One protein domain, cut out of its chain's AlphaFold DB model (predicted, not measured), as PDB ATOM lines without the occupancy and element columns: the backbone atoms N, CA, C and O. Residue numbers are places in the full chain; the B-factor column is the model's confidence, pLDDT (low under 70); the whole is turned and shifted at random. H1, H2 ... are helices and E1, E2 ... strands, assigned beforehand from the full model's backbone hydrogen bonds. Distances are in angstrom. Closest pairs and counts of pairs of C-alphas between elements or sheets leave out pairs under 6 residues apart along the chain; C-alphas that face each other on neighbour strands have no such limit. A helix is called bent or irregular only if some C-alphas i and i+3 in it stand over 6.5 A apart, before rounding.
ATOM      1  N   TYR A 135     231.165 257.059 245.328       91.88
ATOM      2  CA  TYR A 135     232.322 257.436 244.523       91.88
ATOM      3  C   TYR A 135     231.893 258.393 243.421       91.88
ATOM      4  O   TYR A 135     230.730 258.432 243.030       91.88
ATOM      5  N   THR A 136     232.845 259.169 242.920       92.19
ATOM      6  CA  THR A 136     232.624 260.083 241.798       92.19
ATOM      7  C   THR A 136     232.849 259.362 240.477       92.19
ATOM      8  O   THR A 136     233.789 258.580 240.329       92.19
ATOM      9  N   TYR A 137     231.996 259.668 239.511       93.25
ATOM     10  CA  TYR A 137     231.976 259.129 238.167       93.25
ATOM     11  C   TYR A 137     231.881 260.265 237.150       93.25
ATOM     12  O   TYR A 137     231.315 261.323 237.419       93.25
ATOM     13  N   TYR A 138     232.445 260.028 235.976       93.69
ATOM     14  CA  TYR A 138     232.197 260.788 234.767       93.69
ATOM     15  C   TYR A 138     231.043 260.087 234.065       93.69
ATOM     16  O   TYR A 138     231.181 258.911 233.729       93.69
ATOM     17  N   ALA A 139     229.920 260.769 233.876       94.50
ATOM     18  CA  ALA A 139     228.753 260.228 233.191       94.50
ATOM     19  C   ALA A 139     228.415 261.092 231.971       94.50
ATOM     20  O   ALA A 139     228.093 262.272 232.103       94.50
ATOM     21  N   GLU A 140     228.494 260.498 230.785       93.44
ATOM     22  CA  GLU A 140     228.145 261.136 229.514       93.44
ATOM     23  C   GLU A 140     226.772 260.653 229.062       93.44
ATOM     24  O   GLU A 140     226.487 259.452 229.097       93.44
ATOM     25  N   PHE A 141     225.942 261.580 228.595       90.62
ATOM     26  CA  PHE A 141     224.594 261.291 228.127       90.62
ATOM     27  C   PHE A 141     224.412 261.746 226.684       90.62
ATOM     28  O   PHE A 141     224.961 262.755 226.250       90.62
ATOM     29  N   LYS A 142     223.575 261.022 225.945       89.88
ATOM     30  CA  LYS A 142     223.109 261.418 224.623       89.88
ATOM     31  C   LYS A 142     221.996 262.455 224.783       89.88
ATOM     32  O   LYS A 142     220.888 262.122 225.204       89.88
ATOM     33  N   GLY A 143     222.281 263.699 224.405       83.50
ATOM     34  CA  GLY A 143     221.348 264.817 224.554       83.50
ATOM     35  C   GLY A 143     221.287 265.330 225.994       83.50
ATOM     36  O   GLY A 143     222.291 265.337 226.700       83.50
ATOM     37  N   ASN A 144     220.110 265.778 226.433       78.56
ATOM     38  CA  ASN A 144     219.944 266.282 227.794       78.56
ATOM     39  C   ASN A 144     220.071 265.143 228.817       78.56
ATOM     40  O   ASN A 144     219.530 264.054 228.619       78.56
ATOM     41  N   GLY A 145     220.760 265.415 229.927       80.81
ATOM     42  CA  GLY A 145     220.761 264.516 231.081       80.81
ATOM     43  C   GLY A 145     219.441 264.561 231.859       80.81
ATOM     44  O   GLY A 145     218.443 265.129 231.415       80.81
ATOM     45  N   TYR A 146     219.441 263.954 233.042       85.06
ATOM     46  CA  TYR A 146     218.242 263.817 233.869       85.06
ATOM     47  C   TYR A 146     218.047 264.986 234.839       85.06
ATOM     48  O   TYR A 146     218.997 265.659 235.239       85.06
ATOM     49  N   SER A 147     216.794 265.223 235.237       84.88
ATOM     50  CA  SER A 147     216.470 266.237 236.241       84.88
ATOM     51  C   SER A 147     217.030 265.857 237.617       84.88
ATOM     52  O   SER A 147     217.105 264.676 237.961       84.88
ATOM     53  N   GLN A 148     217.354 266.861 238.441       83.88
ATOM     54  CA  GLN A 148     217.777 266.659 239.839       83.88
ATOM     55  C   GLN A 148     216.792 265.784 240.616       83.88
ATOM     56  O   GLN A 148     217.200 264.904 241.368       83.88
ATOM     57  N   LYS A 149     215.491 266.007 240.394       83.50
ATOM     58  CA  LYS A 149     214.419 265.244 241.031       83.50
ATOM     59  C   LYS A 149     214.511 263.754 240.691       83.50
ATOM     60  O   LYS A 149     214.524 262.940 241.603       83.50
ATOM     61  N   LEU A 150     214.655 263.406 239.409       87.81
ATOM     62  CA  LEU A 150     214.776 262.006 238.993       87.81
ATOM     63  C   LEU A 150     216.056 261.368 239.543       87.81
ATOM     64  O   LEU A 150     216.007 260.261 240.072       87.81
ATOM     65  N   LEU A 151     217.187 262.079 239.474       89.81
ATOM     66  CA  LEU A 151     218.460 261.593 240.016       89.81
ATOM     67  C   LEU A 151     218.373 261.300 241.521       89.81
ATOM     68  O   LEU A 151     218.890 260.280 241.984       89.81
ATOM     69  N   LYS A 152     217.671 262.148 242.275       86.44
ATOM     70  CA  LYS A 152     217.444 261.950 243.705       86.44
ATOM     71  C   LYS A 152     216.461 260.817 243.994       86.44
ATOM     72  O   LYS A 152     216.753 259.964 244.823       86.44
ATOM     73  N   GLU A 153     215.307 260.793 243.337       85.38
ATOM     74  CA  GLU A 153     214.240 259.826 243.630       85.38
ATOM     75  C   GLU A 153     214.601 258.401 243.195       85.38
ATOM     76  O   GLU A 153     214.321 257.449 243.921       85.38
ATOM     77  N   GLN A 154     215.248 258.246 242.038       89.56
ATOM     78  CA  GLN A 154     215.567 256.931 241.483       89.56
ATOM     79  C   GLN A 154     216.934 256.411 241.950       89.56
ATOM     80  O   GLN A 154     217.062 255.246 242.336       89.56
ATOM     81  N   PHE A 155     217.953 257.274 241.962       91.62
ATOM     82  CA  PHE A 155     219.344 256.870 242.204       91.62
ATOM     83  C   PHE A 155     219.908 257.348 243.540       91.62
ATOM     84  O   PHE A 155     221.063 257.058 243.846       91.62
ATOM     85  N   ASP A 156     219.110 258.065 244.335       88.06
ATOM     86  CA  ASP A 156     219.539 258.669 245.594       88.06
ATOM     87  C   ASP A 156     220.804 259.527 245.424       88.06
ATOM     88  O   ASP A 156     221.708 259.518 246.253       88.06
ATOM     89  N   ILE A 157     220.893 260.272 244.324       89.31
ATOM     90  CA  ILE A 157     221.992 261.209 244.082       89.31
ATOM     91  C   ILE A 157     221.554 262.587 244.567       89.31
ATOM     92  O   ILE A 157     220.538 263.120 244.119       89.31
ATOM     93  N   ASP A 158     222.308 263.160 245.504       83.62
ATOM     94  CA  ASP A 158     221.984 264.474 246.054       83.62
ATOM     95  C   ASP A 158     222.244 265.586 245.013       83.62
ATOM     96  O   ASP A 158     223.186 265.479 244.221       83.62
ATOM     97  N   PRO A 159     221.431 266.660 244.960       79.50
ATOM     98  CA  PRO A 159     221.571 267.703 243.936       79.50
ATOM     99  C   PRO A 159     222.924 268.430 243.932       79.50
ATOM    100  O   PRO A 159     223.338 268.952 242.901       79.50
ATOM    101  N   ASP A 160     223.608 268.476 245.077       80.19
ATOM    102  CA  ASP A 160     224.948 269.044 245.255       80.19
ATOM    103  C   ASP A 160     226.074 268.026 245.001       80.19
ATOM    104  O   ASP A 160     227.254 268.380 244.998       80.19
ATOM    105  N   ALA A 161     225.726 266.763 244.743       82.62
ATOM    106  CA  ALA A 161     226.664 265.675 244.510       82.62
ATOM    107  C   ALA A 161     227.153 265.593 243.054       82.62
ATOM    108  O   ALA A 161     227.870 264.647 242.705       82.62
ATOM    109  N   TYR A 162     226.786 266.554 242.198       86.19
ATOM    110  CA  TYR A 162     227.242 266.602 240.815       86.19
ATOM    111  C   TYR A 162     227.364 268.013 240.233       86.19
ATOM    112  O   TYR A 162     226.735 268.964 240.688       86.19
ATOM    113  N   TYR A 163     228.153 268.134 239.166       86.81
ATOM    114  CA  TYR A 163     228.198 269.318 238.310       86.81
ATOM    115  C   TYR A 163     228.463 268.933 236.853       86.81
ATOM    116  O   TYR A 163     228.993 267.862 236.553       86.81
ATOM    117  N   LEU A 164     228.089 269.829 235.943       87.88
ATOM    118  CA  LEU A 164     228.275 269.656 234.507       87.88
ATOM    119  C   LEU A 164     229.647 270.162 234.055       87.88
ATOM    120  O   LEU A 164     230.150 271.161 234.584       87.88
ATOM    121  N   ILE A 165     230.205 269.508 233.037       88.44
ATOM    122  CA  ILE A 165     231.414 269.942 232.332       88.44
ATOM    123  C   ILE A 165     231.184 270.017 230.821       88.44
ATOM    124  O   ILE A 165     230.390 269.249 230.273       88.44
ATOM    125  N   ASN A 166     231.864 270.954 230.158       88.06
ATOM    126  CA  ASN A 166     231.881 271.089 228.696       88.06
ATOM    127  C   ASN A 166     233.057 270.310 228.068       88.06
ATOM    128  O   ASN A 166     233.814 269.641 228.775       88.06
ATOM    129  N   GLU A 167     233.229 270.407 226.746       88.12
ATOM    130  CA  GLU A 167     234.331 269.756 226.013       88.12
ATOM    131  C   GLU A 167     235.726 270.160 226.520       88.12
ATOM    132  O   GLU A 167     236.640 269.341 226.530       88.12
ATOM    133  N   GLU A 168     235.874 271.391 227.015       86.56
ATOM    134  CA  GLU A 168     237.118 271.923 227.591       86.56
ATOM    135  C   GLU A 168     237.323 271.513 229.068       86.56
ATOM    136  O   GLU A 168     238.278 271.947 229.714       86.56
ATOM    137  N   GLY A 169     236.423 270.705 229.645       84.50
ATOM    138  CA  GLY A 169     236.491 270.245 231.037       84.50
ATOM    139  C   GLY A 169     236.150 271.309 232.092       84.50
ATOM    140  O   GLY A 169     236.368 271.088 233.291       84.50
ATOM    141  N   LEU A 170     235.616 272.464 231.681       83.81
ATOM    142  CA  LEU A 170     235.280 273.588 232.558       83.81
ATOM    143  C   LEU A 170     233.961 273.357 233.299       83.81
ATOM    144  O   LEU A 170     233.005 272.823 232.741       83.81
ATOM    145  N   ARG A 171     233.902 273.805 234.561       83.94
ATOM    146  CA  ARG A 171     232.678 273.810 235.377       83.94
ATOM    147  C   ARG A 171     231.906 275.105 235.118       83.94
ATOM    148  O   ARG A 171     232.401 276.165 235.482       83.94
ATOM    149  N   MET A 172     230.687 275.006 234.585       70.50
ATOM    150  CA  MET A 172     229.784 276.138 234.306       70.50
ATOM    151  C   MET A 172     230.340 277.238 233.375       70.50
ATOM    152  O   MET A 172     231.509 277.270 233.002       70.50
ATOM    153  N   GLN A 173     229.438 278.117 232.933       59.91
ATOM    154  CA  GLN A 173     229.703 279.189 231.977       59.91
ATOM    155  C   GLN A 173     230.688 280.223 232.545       59.91
ATOM    156  O   GLN A 173     230.472 280.745 233.639       59.91
ATOM    157  N   ASP A 174     231.733 280.575 231.790       56.91
ATOM    158  CA  ASP A 174     232.515 281.774 232.093       56.91
ATOM    159  C   ASP A 174     231.652 283.002 231.776       56.91
ATOM    160  O   ASP A 174     231.498 283.392 230.614       56.91
ATOM    161  N   TYR A 175     231.079 283.606 232.823       54.44
ATOM    162  CA  TYR A 175     230.235 284.802 232.740       54.44
ATOM    163  C   TYR A 175     230.920 285.985 232.036       54.44
ATOM    164  O   TYR A 175     230.240 286.915 231.614       54.44
ATOM    165  N   ARG A 176     232.250 285.960 231.871       56.56
ATOM    166  CA  ARG A 176     233.001 286.990 231.140       56.56
ATOM    167  C   ARG A 176     232.918 286.840 229.622       56.56
ATOM    168  O   ARG A 176     233.192 287.801 228.914       56.56
ATOM    169  N   THR A 177     232.561 285.660 229.112       62.12
ATOM    170  CA  THR A 177     232.671 285.337 227.675       62.12
ATOM    171  C   THR A 177     231.334 285.255 226.939       62.12
ATOM    172  O   THR A 177     231.334 285.136 225.716       62.12
ATOM    173  N   ASN A 178     230.198 285.318 227.648       58.12
ATOM    174  CA  ASN A 178     228.830 285.206 227.106       58.12
ATOM    175  C   ASN A 178     228.579 283.978 226.187       58.12
ATOM    176  O   ASN A 178     227.547 283.896 225.525       58.12
ATOM    177  N   LYS A 179     229.501 283.002 226.138       63.03
ATOM    178  CA  LYS A 179     229.399 281.781 225.323       63.03
ATOM    179  C   LYS A 179     228.504 280.762 226.008       63.03
ATOM    180  O   LYS A 179     228.758 280.460 227.168       63.03
ATOM    181  N   ALA A 180     227.509 280.212 225.312       68.44
ATOM    182  CA  ALA A 180     226.633 279.171 225.853       68.44
ATOM    183  C   ALA A 180     227.435 277.978 226.411       68.44
ATOM    184  O   ALA A 180     228.345 277.465 225.758       68.44
ATOM    185  N   PHE A 181     227.102 277.544 227.629       78.75
ATOM    186  CA  PHE A 181     227.736 276.390 228.263       78.75
ATOM    187  C   PHE A 181     227.107 275.091 227.748       78.75
ATOM    188  O   PHE A 181     226.090 274.625 228.259       78.75
ATOM    189  N   ASN A 182     227.724 274.512 226.720       83.12
ATOM    190  CA  ASN A 182     227.319 273.222 226.173       83.12
ATOM    191  C   ASN A 182     227.908 272.099 227.034       83.12
ATOM    192  O   ASN A 182     229.074 271.731 226.884       83.12
ATOM    193  N   ALA A 183     227.114 271.592 227.974       84.50
ATOM    194  CA  ALA A 183     227.512 270.476 228.818       84.50
ATOM    195  C   ALA A 183     227.567 269.173 228.011       84.50
ATOM    196  O   ALA A 183     226.626 268.852 227.290       84.50
ATOM    197  N   VAL A 184     228.644 268.410 228.185       87.69
ATOM    198  CA  VAL A 184     228.834 267.100 227.539       87.69
ATOM    199  C   VAL A 184     228.809 265.954 228.544       87.69
ATOM    200  O   VAL A 184     228.484 264.828 228.190       87.69
ATOM    201  N   ALA A 185     229.119 266.228 229.813       90.44
ATOM    202  CA  ALA A 185     229.144 265.204 230.846       90.44
ATOM    203  C   ALA A 185     228.863 265.761 232.241       90.44
ATOM    204  O   ALA A 185     228.948 266.963 232.498       90.44
ATOM    205  N   TYR A 186     228.569 264.838 233.147       91.19
ATOM    206  CA  TYR A 186     228.438 265.055 234.575       91.19
ATOM    207  C   TYR A 186     229.684 264.518 235.273       91.19
ATOM    208  O   TYR A 186     230.089 263.383 235.029       91.19
ATOM    209  N   ILE A 187     230.239 265.297 236.196       91.81
ATOM    210  CA  ILE A 187     231.023 264.747 237.299       91.81
ATOM    211  C   ILE A 187     230.040 264.534 238.444       91.81
ATOM    212  O   ILE A 187     229.523 265.505 238.991       91.81
ATOM    213  N   ILE A 188     229.730 263.277 238.749       92.19
ATOM    214  CA  ILE A 188     228.588 262.876 239.577       92.19
ATOM    215  C   ILE A 188     229.003 261.858 240.629       92.19
ATOM    216  O   ILE A 188     229.718 260.907 240.336       92.19
ATOM    217  N   THR A 189     228.564 262.042 241.867       93.38
ATOM    218  CA  THR A 189     228.809 261.084 242.946       93.38
ATOM    219  C   THR A 189     227.626 260.133 243.058       93.38
ATOM    220  O   THR A 189     226.504 260.566 243.294       93.38
ATOM    221  N   ILE A 190     227.881 258.842 242.845       93.75
ATOM    222  CA  ILE A 190     226.853 257.800 242.772       93.75
ATOM    223  C   ILE A 190     227.060 256.823 243.940       93.75
ATOM    224  O   ILE A 190     228.189 256.348 244.143       93.75
ATOM    225  N   PRO A 191     226.004 256.486 244.706       92.81
ATOM    226  CA  PRO A 191     226.050 255.394 245.671       92.81
ATOM    227  C   PRO A 191     226.353 254.053 245.000       92.81
ATOM    228  O   PRO A 191     225.753 253.712 243.983       92.81
ATOM    229  N   THR A 192     227.235 253.249 245.596       90.56
ATOM    230  CA  THR A 192     227.671 251.967 245.009       90.56
ATOM    231  C   THR A 192     226.507 251.041 244.655       90.56
ATOM    232  O   THR A 192     226.479 250.485 243.562       90.56
ATOM    233  N   HIS A 193     225.509 250.935 245.536       90.06
ATOM    234  CA  HIS A 193     224.324 250.092 245.337       90.06
ATOM    235  C   HIS A 193     223.387 250.560 244.205       90.06
ATOM    236  O   HIS A 193     222.525 249.799 243.779       90.06
ATOM    237  N   LYS A 194     223.546 251.795 243.710       94.81
ATOM    238  CA  LYS A 194     222.744 252.372 242.619       94.81
ATOM    239  C   LYS A 194     223.472 252.421 241.286       94.81
ATOM    240  O   LYS A 194     222.853 252.735 240.274       94.81
ATOM    241  N   LEU A 195     224.759 252.080 241.260       94.56
ATOM    242  CA  LEU A 195     225.579 252.168 240.057       94.56
ATOM    243  C   LEU A 195     225.077 251.263 238.927       94.56
ATOM    244  O   LEU A 195     225.019 251.704 237.783       94.56
ATOM    245  N   GLU A 196     224.720 250.012 239.229       95.81
ATOM    246  CA  GLU A 196     224.254 249.078 238.196       95.81
ATOM    247  C   GLU A 196     222.888 249.487 237.643       95.81
ATOM    248  O   GLU A 196     222.697 249.454 236.434       95.81
ATOM    249  N   GLU A 197     221.979 249.980 238.489       95.62
ATOM    250  CA  GLU A 197     220.714 250.568 238.032       95.62
ATOM    251  C   GLU A 197     220.970 251.797 237.143       95.62
ATOM    252  O   GLU A 197     220.427 251.907 236.045       95.62
ATOM    253  N   PHE A 198     221.857 252.698 237.573       95.75
ATOM    254  CA  PHE A 198     222.221 253.908 236.833       95.75
ATOM    255  C   PHE A 198     222.793 253.606 235.442       95.75
ATOM    256  O   PHE A 198     222.494 254.313 234.483       95.75
ATOM    257  N   LYS A 199     223.564 252.521 235.298       95.94
ATOM    258  CA  LYS A 199     224.104 252.068 234.005       95.94
ATOM    259  C   LYS A 199     223.033 251.663 232.990       95.94
ATOM    260  O   LYS A 199     223.337 251.604 231.803       95.94
ATOM    261  N   THR A 200     221.804 251.390 233.429       95.12
ATOM    262  CA  THR A 200     220.706 250.974 232.539       95.12
ATOM    263  C   THR A 200     219.954 252.142 231.899       95.12
ATOM    264  O   THR A 200     219.059 251.921 231.083       95.12
ATOM    265  N   LEU A 201     220.301 253.387 232.248       94.06
ATOM    266  CA  LEU A 201     219.665 254.579 231.692       94.06
ATOM    267  C   LEU A 201     219.793 254.613 230.152       94.06
ATOM    268  O   LEU A 201     220.905 254.555 229.629       94.06
ATOM    269  N   PRO A 202     218.683 254.751 229.399       92.38
ATOM    270  CA  PRO A 202     218.658 254.529 227.949       92.38
ATOM    271  C   PRO A 202     219.481 255.526 227.124       92.38
ATOM    272  O   PRO A 202     219.830 255.238 225.981       92.38
ATOM    273  N   ASN A 203     219.773 256.710 227.663       92.19
ATOM    274  CA  ASN A 203     220.608 257.721 227.016       92.19
ATOM    275  C   ASN A 203     222.012 257.821 227.636       92.19
ATOM    276  O   ASN A 203     222.761 258.709 227.235       92.19
ATOM    277  N   LEU A 204     222.384 256.969 228.595       93.94
ATOM    278  CA  LEU A 204     223.739 256.947 229.137       93.94
ATOM    279  C   LEU A 204     224.690 256.365 228.084       93.94
ATOM    280  O   LEU A 204     224.532 255.231 227.643       93.94
ATOM    281  N   VAL A 205     225.680 257.154 227.680       93.75
ATOM    282  CA  VAL A 205     226.690 256.758 226.688       93.75
ATOM    283  C   VAL A 205     227.842 256.042 227.376       93.75
ATOM    284  O   VAL A 205     228.265 254.974 226.941       93.75
ATOM    285  N   ARG A 206     228.354 256.627 228.463       93.31
ATOM    286  CA  ARG A 206     229.404 256.013 229.279       93.31
ATOM    287  C   ARG A 206     229.334 256.478 230.722       93.31
ATOM    288  O   ARG A 206     228.956 257.614 231.000       93.31
ATOM    289  N   VAL A 207     229.783 255.609 231.622       94.25
ATOM    290  CA  VAL A 207     230.052 255.948 233.018       94.25
ATOM    291  C   VAL A 207     231.424 255.411 233.413       94.25
ATOM    292  O   VAL A 207     231.693 254.218 233.299       94.25
ATOM    293  N   ILE A 208     232.313 256.298 233.851       92.12
ATOM    294  CA  ILE A 208     233.698 255.971 234.200       92.12
ATOM    295  C   ILE A 208     233.914 256.371 235.651       92.12
ATOM    296  O   ILE A 208     233.678 257.520 236.014       92.12
ATOM    297  N   ARG A 209     234.359 255.441 236.498       90.75
ATOM    298  CA  ARG A 209     234.733 255.772 237.878       90.75
ATOM    299  C   ARG A 209     235.971 256.662 237.857       90.75
ATOM    300  O   ARG A 209     236.975 256.287 237.258       90.75
ATOM    301  N   LEU A 210     235.916 257.805 238.533       88.62
ATOM    302  CA  LEU A 210     237.106 258.624 238.730       88.62
ATOM    303  C   LEU A 210     237.964 257.936 239.781       88.62
ATOM    304  O   LEU A 210     237.534 257.761 240.914       88.62
ATOM    305  N   ASN A 211     239.162 257.533 239.389       87.31
ATOM    306  CA  ASN A 211     240.182 257.023 240.287       87.31
ATOM    307  C   ASN A 211     241.354 257.998 240.259       87.31
ATOM    308  O   ASN A 211     241.658 258.555 239.203       87.31
ATOM    309  N   SER A 212     241.991 258.220 241.400       86.81
ATOM    310  CA  SER A 212     243.108 259.155 241.497       86.81
ATOM    311  C   SER A 212     244.435 258.462 241.175       86.81
ATOM    312  O   SER A 212     244.797 257.485 241.841       86.81
ATOM    313  N   TYR A 213     245.176 258.990 240.202       83.19
ATOM    314  CA  TYR A 213     246.460 258.449 239.735       83.19
ATOM    315  C   TYR A 213     247.639 259.321 240.172       83.19
ATOM    316  O   TYR A 213     247.443 260.418 240.687       83.19
ATOM    317  N   GLN A 214     248.870 258.833 240.021       83.69
ATOM    318  CA  GLN A 214     250.041 259.620 240.407       83.69
ATOM    319  C   GLN A 214     250.258 260.773 239.431       83.69
ATOM    320  O   GLN A 214     250.500 261.896 239.864       83.69
ATOM    321  N   GLU A 215     250.128 260.499 238.134       80.81
ATOM    322  CA  GLU A 215     250.360 261.464 237.067       80.81
ATOM    323  C   GLU A 215     249.259 261.391 235.995       80.81
ATOM    324  O   GLU A 215     248.592 260.371 235.824       80.81
ATOM    325  N   ILE A 216     249.082 262.467 235.217       77.81
ATOM    326  CA  ILE A 216     248.065 262.533 234.145       77.81
ATOM    327  C   ILE A 216     248.259 261.413 233.109       77.81
ATOM    328  O   ILE A 216     247.288 260.877 232.581       77.81
ATOM    329  N   ARG A 217     249.512 261.030 232.833       80.38
ATOM    330  CA  ARG A 217     249.844 259.967 231.869       80.38
ATOM    331  C   ARG A 217     249.390 258.567 232.294       80.38
ATOM    332  O   ARG A 217     249.371 257.677 231.454       80.38
ATOM    333  N   ASP A 218     249.059 258.380 233.569       83.19
ATOM    334  CA  ASP A 218     248.633 257.086 234.108       83.19
ATOM    335  C   ASP A 218     247.135 256.833 233.877       83.19
ATOM    336  O   ASP A 218     246.654 255.716 234.079       83.19
ATOM    337  N   PHE A 219     246.377 257.858 233.467       80.44
ATOM    338  CA  PHE A 219     244.978 257.680 233.101       80.44
ATOM    339  C   PHE A 219     244.854 256.829 231.825       80.44
ATOM    340  O   PHE A 219     245.694 256.940 230.927       80.44
ATOM    341  N   PRO A 220     243.793 256.004 231.701       84.88
ATOM    342  CA  PRO A 220     243.556 255.203 230.503       84.88
ATOM    343  C   PRO A 220     243.564 256.057 229.230       84.88
ATOM    344  O   PRO A 220     242.942 257.123 229.194       84.88
ATOM    345  N   SER A 221     244.254 255.596 228.185       84.81
ATOM    346  CA  SER A 221     244.422 256.344 226.929       84.81
ATOM    347  C   SER A 221     243.116 256.553 226.153       84.81
ATOM    348  O   SER A 221     243.042 257.439 225.307       84.81
ATOM    349  N   ASP A 222     242.081 255.773 226.461       89.38
ATOM    350  CA  ASP A 222     240.716 255.882 225.943       89.38
ATOM    351  C   ASP A 222     239.821 256.838 226.764       89.38
ATOM    352  O   ASP A 222     238.623 256.972 226.488       89.38
ATOM    353  N   SER A 223     240.386 257.534 227.759       89.75
ATOM    354  CA  SER A 223     239.660 258.521 228.562       89.75
ATOM    355  C   SER A 223     239.117 259.670 227.693       89.75
ATOM    356  O   SER A 223     239.837 260.199 226.845       89.75
ATOM    357  N   PRO A 224     237.868 260.128 227.918       92.00
ATOM    358  CA  PRO A 224     237.299 261.260 227.188       92.00
ATOM    359  C   PRO A 224     238.158 262.530 227.320       92.00
ATOM    360  O   PRO A 224     238.543 262.864 228.445       92.00
ATOM    361  N   PRO A 225     238.378 263.314 226.242       91.31
ATOM    362  CA  PRO A 225     239.155 264.555 226.313       91.31
ATOM    363  C   PRO A 225     238.646 265.531 227.381       91.31
ATOM    364  O   PRO A 225     239.435 266.048 228.165       91.31
ATOM    365  N   ALA A 226     237.324 265.699 227.496       90.31
ATOM    366  CA  ALA A 226     236.705 266.541 228.521       90.31
ATOM    367  C   ALA A 226     237.065 266.106 229.953       90.31
ATOM    368  O   ALA A 226     237.279 266.949 230.823       90.31
ATOM    369  N   LEU A 227     237.161 264.793 230.203       90.00
ATOM    370  CA  LEU A 227     237.589 264.259 231.495       90.00
ATOM    371  C   LEU A 227     239.071 264.558 231.734       90.00
ATOM    372  O   LEU A 227     239.416 265.067 232.794       90.00
ATOM    373  N   VAL A 228     239.936 264.301 230.751       88.62
ATOM    374  CA  VAL A 228     241.375 264.590 230.865       88.62
ATOM    375  C   VAL A 228     241.605 266.080 231.132       88.62
ATOM    376  O   VAL A 228     242.298 266.431 232.083       88.62
ATOM    377  N   HIS A 229     240.963 266.972 230.372       88.44
ATOM    378  CA  HIS A 229     241.036 268.418 230.600       88.44
ATOM    379  C   HIS A 229     240.554 268.814 231.996       88.44
ATOM    380  O   HIS A 229     241.191 269.634 232.662       88.44
ATOM    381  N   HIS A 230     239.461 268.206 232.463       86.81
ATOM    382  CA  HIS A 230     238.948 268.440 233.803       86.81
ATOM    383  C   HIS A 230     239.969 268.063 234.885       86.81
ATOM    384  O   HIS A 230     240.235 268.849 235.792       86.81
ATOM    385  N   LEU A 231     240.560 266.875 234.782       84.38
ATOM    386  CA  LEU A 231     241.505 266.351 235.768       84.38
ATOM    387  C   LEU A 231     242.818 267.137 235.784       84.38
ATOM    388  O   LEU A 231     243.337 267.428 236.857       84.38
ATOM    389  N   THR A 232     243.308 267.545 234.611       82.31
ATOM    390  CA  THR A 232     244.493 268.405 234.479       82.31
ATOM    391  C   THR A 232     244.271 269.778 235.110       82.31
ATOM    392  O   THR A 232     245.190 270.351 235.682       82.31
ATOM    393  N   ARG A 233     243.055 270.329 235.017       81.25
ATOM    394  CA  ARG A 233     242.749 271.665 235.549       81.25
ATOM    395  C   ARG A 233     242.463 271.663 237.047       81.25
ATOM    396  O   ARG A 233     242.777 272.629 237.737       81.25
ATOM    397  N   TYR A 234     241.804 270.619 237.532       74.12
ATOM    398  CA  TYR A 234     241.390 270.485 238.922       74.12
ATOM    399  C   TYR A 234     242.171 269.323 239.544       74.12
ATOM    400  O   TYR A 234     241.611 268.246 239.750       74.12
TER     401      TYR A 234
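Overview. This is residues 135 to 234 of the 411 residues of the protein "Signal peptidase I" of Owenweeksia sp (UniProt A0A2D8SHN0). A small, strongly twisted sheet of four strands makes the middle, with H3 crossing over one face and H1 and H2 gathered on the other side, where H2 only grazes the sheet. Residues 174 to 179 stick out. The printed part has 100 residues, with three named helices and four named strands in the order E1 H1 E2 E3 H2 E4 H3; the sheet runs E2, E3, E1, E4, all antiparallel. The class is mixed, with under half of the residues in named elements. The whole is compact, with a radius of gyration of the C-alphas of 13.7 A and spans of 35 by 33 by 22 A.

Arrangement. E1, residues 135 to 141, is an inner strand. H1, residues 148 to 155, is only just not on the sheet, with 4 pairs of C-alphas within 10 A. E2, residues 162 to 165, and E3, residues 185 to 191, form a hairpin; N 163 and O 187 are within hydrogen-bond range at 3.0 A. Between E3 and E1, N 137 and O 188 are at 2.7 A. H2, residues 192 to 198, is irregular, with C-alphas 193 and 196 7.2 A apart; it only just touches H1, with 3 pairs of C-alphas within 8 A, the closest those of Phe 155 and Lys 194 at 5.7 A. E4, residues 204 to 209, is antiparallel to E1, with N 138 and O 208 at 2.8 A. E1, H1, E2 and E3, H2, E4 are split strand-helix-strand units, same-way strands with another between them, with right-handed crossovers. H3, residues 225 to 233, is over E3 at a height over the sheet of 9.8 A, across the strands at 68 degrees on the local plane; the closest C-alphas of E1 and H3 are those of Tyr 138 and Leu 227, 7.2 A. Every O i to N i+4 pair is within hydrogen-bond range in H1 and H3; in H2 1 of 3 is, beside 3 of 4 O i to N i+3 pairs.

Along the chain. E1 begins at C-alpha 135 (232.322, 257.436, 244.523) and measures 18.5 A from first to last C-alpha, E3 18.0 A. H3, 12.2 A, ends at C-alpha 233 (242.749, 271.665, 235.549).

Size, cuts and confidence. The printed part has no cut. The C-alphas farthest apart, those of Arg 176 and His 193, are 40.5 A apart. The links E2 to E3 and E4 to H3 are long. Residues 173 to 180 have pLDDT under 70.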